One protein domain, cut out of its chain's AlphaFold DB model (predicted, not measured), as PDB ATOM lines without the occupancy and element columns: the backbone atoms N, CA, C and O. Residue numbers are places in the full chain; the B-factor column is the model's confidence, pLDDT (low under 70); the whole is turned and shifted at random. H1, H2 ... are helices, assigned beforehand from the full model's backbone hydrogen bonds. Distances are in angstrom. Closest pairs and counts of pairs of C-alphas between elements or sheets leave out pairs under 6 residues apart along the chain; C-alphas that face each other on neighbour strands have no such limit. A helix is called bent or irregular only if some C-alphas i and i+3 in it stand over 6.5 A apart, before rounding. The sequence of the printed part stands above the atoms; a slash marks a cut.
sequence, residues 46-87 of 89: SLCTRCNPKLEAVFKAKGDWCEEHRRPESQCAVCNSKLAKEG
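Overview. This is residues 46 to 87 of the 89 residues of an uncharacterized protein of Myxococcus xanthus (UniProt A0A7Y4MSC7). The model has little regular structure: two short helices, H1 and H2, stand at the two ends of the longest axis, and the looped stretch of residues 62 to 80 winds through the middle between them. The printed part has 42 residues, with H1 followed by H2, no named strand, and 14 residues in named elements; the class is all helix. It is compact, with a radius of gyration of the C-alphas of 9.8 A and spans of 26 by 20 by 14 A.

Along the chain. H1, residues 53 to 61, begins at C-alpha 53 (-40.891, 41.680, 9.754) and is 13.9 A long from first to last C-alpha. It is irregular, but only just: C-alphas 54 and 57 are 6.6 A apart. H2, residues 81 to 85, ends at C-alpha 85 (-41.792, 50.720, -12.202).

Arrangement. H1 and H2 are apart, with no C-alpha of the one within 8 A of the other. In H2 every O i to N i+4 pair is within hydrogen-bond range; in H1, 3 of 5 are.

Size, cuts and confidence. The C-alphas farthest apart, those of Ala 61 and Lys 85, are 27.1 A apart. The link from H1 to H2 is long, 19 residues. The printed part has no cut, and no printed residue is under 70 in pLDDT.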
ATOM      1  N   SER A  46     -38.162  36.054   0.680       89.31
ATOM      2  CA  SER A  46     -37.160  35.974   1.756       89.31
ATOM      3  C   SER A  46     -36.542  37.309   2.177       89.31
ATOM      4  O   SER A  46     -35.915  37.361   3.226       89.31
ATOM      5  N   LEU A  47     -36.693  38.373   1.385       90.38
ATOM      6  CA  LEU A  47     -36.152  39.705   1.676       90.38
ATOM      7  C   LEU A  47     -37.243  40.747   1.930       90.38
ATOM      8  O   LEU A  47     -36.933  41.857   2.341       90.38
ATOM      9  N   CYS A  48     -38.512  40.416   1.696       92.50
ATOM     10  CA  CYS A  48     -39.606  41.356   1.879       92.50
ATOM     11  C   CYS A  48     -39.888  41.579   3.371       92.50
ATOM     12  O   CYS A  48     -40.327  40.645   4.040       92.50
ATOM     13  N   THR A  49     -39.710  42.799   3.891       93.12
ATOM     14  CA  THR A  49     -40.023  43.093   5.307       93.12
ATOM     15  C   THR A  49     -41.511  42.999   5.613       93.12
ATOM     16  O   THR A  49     -41.875  42.650   6.727       93.12
ATOM     17  N   ARG A  50     -42.381  43.201   4.611       91.06
ATOM     18  CA  ARG A  50     -43.830  42.981   4.762       91.06
ATOM     19  C   ARG A  50     -44.177  41.508   4.976       91.06
ATOM     20  O   ARG A  50     -45.103  41.201   5.713       91.06
ATOM     21  N   CYS A  51     -43.438  40.593   4.343       92.62
ATOM     22  CA  CYS A  51     -43.620  39.154   4.547       92.62
ATOM     23  C   CYS A  51     -42.814  38.620   5.741       92.62
ATOM     24  O   CYS A  51     -43.197  37.615   6.330       92.62
ATOM     25  N   ASN A  52     -41.692  39.261   6.073       91.88
ATOM     26  CA  ASN A  52     -40.752  38.850   7.110       91.88
ATOM     27  C   ASN A  52     -40.334  40.064   7.963       91.88
ATOM     28  O   ASN A  52     -39.237  40.600   7.772       91.88
ATOM     29  N   PRO A  53     -41.158  40.487   8.938       91.38
ATOM     30  CA  PRO A  53     -40.891  41.680   9.754       91.38
ATOM     31  C   PRO A  53     -39.631  41.549  10.624       91.38
ATOM     32  O   PRO A  53     -39.008  42.537  10.995       91.38
ATOM     33  N   LYS A  54     -39.163  40.321  10.879       92.31
ATOM     34  CA  LYS A  54     -37.886  40.064  11.574       92.31
ATOM     35  C   LYS A  54     -36.673  40.676  10.858       92.31
ATOM     36  O   LYS A  54     -35.644  40.901  11.486       92.31
ATOM     37  N   LEU A  55     -36.781  40.940   9.555       93.00
ATOM     38  CA  LEU A  55     -35.700  41.528   8.767       93.00
ATOM     39  C   LEU A  55     -35.540  43.032   8.997       93.00
ATOM     40  O   LEU A  55     -34.494  43.569   8.650       93.00
ATOM     41  N   GLU A  56     -36.522  43.722   9.584       94.25
ATOM     42  CA  GLU A  56     -36.440  45.171   9.816       94.25
ATOM     43  C   GLU A  56     -35.202  45.556  10.626       94.25
ATOM     44  O   GLU A  56     -34.481  46.470  10.239       94.25
ATOM     45  N   ALA A  57     -34.910  44.823  11.705       94.25
ATOM     46  CA  ALA A  57     -33.719  45.056  12.519       94.25
ATOM     47  C   ALA A  57     -32.428  44.894  11.701       94.25
ATOM     48  O   ALA A  57     -31.491  45.669  11.861       94.25
ATOM     49  N   VAL A  58     -32.402  43.927  10.780       94.19
ATOM     50  CA  VAL A  58     -31.257  43.681   9.893       94.19
ATOM     51  C   VAL A  58     -31.085  44.825   8.895       94.19
ATOM     52  O   VAL A  58     -29.968  45.281   8.676       94.19
ATOM     53  N   PHE A  59     -32.174  45.307   8.297       95.69
ATOM     54  CA  PHE A  59     -32.133  46.424   7.351       95.69
ATOM     55  C   PHE A  59     -31.768  47.749   8.033       95.69
ATOM     56  O   PHE A  59     -30.922  48.476   7.519       95.69
ATOM     57  N   LYS A  60     -32.293  48.003   9.238       95.00
ATOM     58  CA  LYS A  60     -31.897  49.138  10.088       95.00
ATOM     59  C   LYS A  60     -30.418  49.088  10.459       95.00
ATOM     60  O   LYS A  60     -29.720  50.076  10.285       95.00
ATOM     61  N   ALA A  61     -29.920  47.930  10.898       96.25
ATOM     62  CA  ALA A  61     -28.505  47.756  11.227       96.25
ATOM     63  C   ALA A  61     -27.585  47.964  10.011       96.25
ATOM     64  O   ALA A  61     -26.436  48.365  10.165       96.25
ATOM     65  N   LYS A  62     -28.092  47.710   8.799       94.69
ATOM     66  CA  LYS A  62     -27.391  47.965   7.535       94.69
ATOM     67  C   LYS A  62     -27.506  49.409   7.034       94.69
ATOM     68  O   LYS A  62     -26.861  49.727   6.041       94.69
ATOM     69  N   GLY A  63     -28.323  50.250   7.668       94.81
ATOM     70  CA  GLY A  63     -28.613  51.608   7.198       94.81
ATOM     71  C   GLY A  63     -29.526  51.674   5.968       94.81
ATOM     72  O   GLY A  63     -29.731  52.751   5.428       94.81
ATOM     73  N   ASP A  64     -30.101  50.553   5.528       94.44
ATOM     74  CA  ASP A  64     -31.052  50.496   4.411       94.44
ATOM     75  C   ASP A  64     -32.469  50.591   4.983       94.44
ATOM     76  O   ASP A  64     -33.229  49.623   4.992       94.44
ATOM     77  N   TRP A  65     -32.802  51.735   5.577       95.56
ATOM     78  CA  TRP A  65     -34.086  51.940   6.238       95.56
ATOM     79  C   TRP A  65     -34.645  53.331   5.967       95.56
ATOM     80  O   TRP A  65     -34.026  54.340   6.283       95.56
ATOM     81  N   CYS A  66     -35.861  53.373   5.432       95.12
ATOM     82  CA  CYS A  66     -36.642  54.589   5.295       95.12
ATOM     83  C   CYS A  66     -37.529  54.757   6.535       95.12
ATOM     84  O   CYS A  66     -38.460  53.972   6.747       95.12
ATOM     85  N   GLU A  67     -37.255  55.786   7.340       93.56
ATOM     86  CA  GLU A  67     -38.000  56.096   8.571       93.56
ATOM     87  C   GLU A  67     -39.442  56.531   8.267       93.56
ATOM     88  O   GLU A  67     -40.382  55.960   8.822       93.56
ATOM     89  N   GLU A  68     -39.618  57.441   7.304       93.69
ATOM     90  CA  GLU A  68     -40.914  58.007   6.890       93.69
ATOM     91  C   GLU A  68     -41.933  56.928   6.493       93.69
ATOM     92  O   GLU A  68     -43.102  56.961   6.876       93.69
ATOM     93  N   HIS A  69     -41.473  55.920   5.749       92.56
ATOM     94  CA  HIS A  69     -42.329  54.867   5.196       92.56
ATOM     95  C   HIS A  69     -42.168  53.519   5.903       92.56
ATOM     96  O   HIS A  69     -42.753  52.527   5.458       92.56
ATOM     97  N   ARG A  70     -41.377  53.475   6.986       92.31
ATOM     98  CA  ARG A  70     -41.107  52.294   7.824       92.31
ATOM     99  C   ARG A  70     -40.836  51.021   7.012       92.31
ATOM    100  O   ARG A  70     -41.405  49.961   7.276       92.31
ATOM    101  N   ARG A  71     -39.982  51.129   5.993       93.38
ATOM    102  CA  ARG A  71     -39.551  49.989   5.170       93.38
ATOM    103  C   ARG A  71     -38.112  50.173   4.700       93.38
ATOM    104  O   ARG A  71     -37.632  51.301   4.692       93.38
ATOM    105  N   PRO A  72     -37.435  49.106   4.253       95.25
ATOM    106  CA  PRO A  72     -36.094  49.238   3.709       95.25
ATOM    107  C   PRO A  72     -36.070  50.165   2.501       95.25
ATOM    108  O   PRO A  72     -36.991  50.114   1.679       95.25
ATOM    109  N   GLU A  73     -35.031  50.981   2.375       94.75
ATOM    110  CA  GLU A  73     -34.849  51.891   1.237       94.75
ATOM    111  C   GLU A  73     -34.880  51.132  -0.093       94.75
ATOM    112  O   GLU A  73     -35.616  51.506  -1.012       94.75
ATOM    113  N   SER A  74     -34.215  49.975  -0.134       92.31
ATOM    114  CA  SER A  74     -34.197  49.026  -1.255       92.31
ATOM    115  C   SER A  74     -35.561  48.423  -1.598       92.31
ATOM    116  O   SER A  74     -35.710  47.706  -2.589       92.31
ATOM    117  N   GLN A  75     -36.572  48.660  -0.770       93.69
ATOM    118  CA  GLN A  75     -37.943  48.240  -1.015       93.69
ATOM    119  C   GLN A  75     -38.876  49.442  -1.131       93.69
ATOM    120  O   GLN A  75     -40.004  49.267  -1.572       93.69
ATOM    121  N   CYS A  76     -38.451  50.650  -0.760       94.88
ATOM    122  CA  CYS A  76     -39.319  51.809  -0.666       94.88
ATOM    123  C   CYS A  76     -39.687  52.371  -2.037       94.88
ATOM    124  O   CYS A  76     -39.028  53.266  -2.552       94.88
ATOM    125  N   ALA A  77     -40.786  51.883  -2.612       93.25
ATOM    126  CA  ALA A  77     -41.318  52.373  -3.882       93.25
ATOM    127  C   ALA A  77     -41.782  53.845  -3.834       93.25
ATOM    128  O   ALA A  77     -41.891  54.474  -4.885       93.25
ATOM    129  N   VAL A  78     -42.022  54.394  -2.634       92.25
ATOM    130  CA  VAL A  78     -42.393  55.808  -2.446       92.25
ATOM    131  C   VAL A  78     -41.176  56.719  -2.610       92.25
ATOM    132  O   VAL A  78     -41.233  57.682  -3.365       92.25
ATOM    133  N   CYS A  79     -40.051  56.376  -1.975       93.75
ATOM    134  CA  CYS A  79     -38.793  57.115  -2.124       93.75
ATOM    135  C   CYS A  79     -38.105  56.814  -3.464       93.75
ATOM    136  O   CYS A  79     -37.512  57.694  -4.079       93.75
ATOM    137  N   ASN A  80     -38.218  55.576  -3.949       91.25
ATOM    138  CA  ASN A  80     -37.556  55.097  -5.153       91.25
ATOM    139  C   ASN A  80     -38.585  54.731  -6.229       91.25
ATOM    140  O   ASN A  80     -38.979  53.573  -6.384       91.25
ATOM    141  N   SER A  81     -38.959  55.714  -7.055       92.62
ATOM    142  CA  SER A  81     -39.912  55.526  -8.166       92.62
ATOM    143  C   SER A  81     -39.482  54.455  -9.180       92.62
ATOM    144  O   SER A  81     -40.317  53.898  -9.890       92.62
ATOM    145  N   LYS A  82     -38.182  54.140  -9.268       93.31
ATOM    146  CA  LYS A  82     -37.680  53.043 -10.108       93.31
ATOM    147  C   LYS A  82     -38.208  51.683  -9.634       93.31
ATOM    148  O   LYS A  82     -38.655  50.897 -10.463       93.31
ATOM    149  N   LEU A  83     -38.251  51.453  -8.320       92.31
ATOM    150  CA  LEU A  83     -38.760  50.209  -7.737       92.31
ATOM    151  C   LEU A  83     -40.251  50.021  -8.046       92.31
ATOM    152  O   LEU A  83     -40.674  48.918  -8.386       92.31
ATOM    153  N   ALA A  84     -41.029  51.108  -8.019       89.06
ATOM    154  CA  ALA A  84     -42.440  51.088  -8.406       89.06
ATOM    155  C   ALA A  84     -42.631  50.628  -9.863       89.06
ATOM    156  O   ALA A  84     -43.490  49.792 -10.148       89.06
ATOM    157  N   LYS A  85     -41.789  51.123 -10.782       91.25
ATOM    158  CA  LYS A  85     -41.792  50.720 -12.202       91.25
ATOM    159  C   LYS A  85     -41.381  49.256 -12.398       91.25
ATOM    160  O   LYS A  85     -41.842  48.617 -13.335       91.25
ATOM    161  N   GLU A  86     -40.560  48.716 -11.500       88.75
ATOM    162  CA  GLU A  86     -40.144  47.305 -11.481       88.75
ATOM    163  C   GLU A  86     -41.172  46.380 -10.795       88.75
ATOM    164  O   GLU A  86     -40.958  45.167 -10.706       88.75
ATOM    165  N   GLY A  87     -42.307  46.935 -10.349       87.31
ATOM    166  CA  GLY A  87     -43.424  46.196  -9.762       87.31
ATOM    167  C   GLY A  87     -43.351  46.024  -8.244       87.31
ATOM    168  O   GLY A  87     -44.138  45.255  -7.694       87.31
TER     169      GLY A  87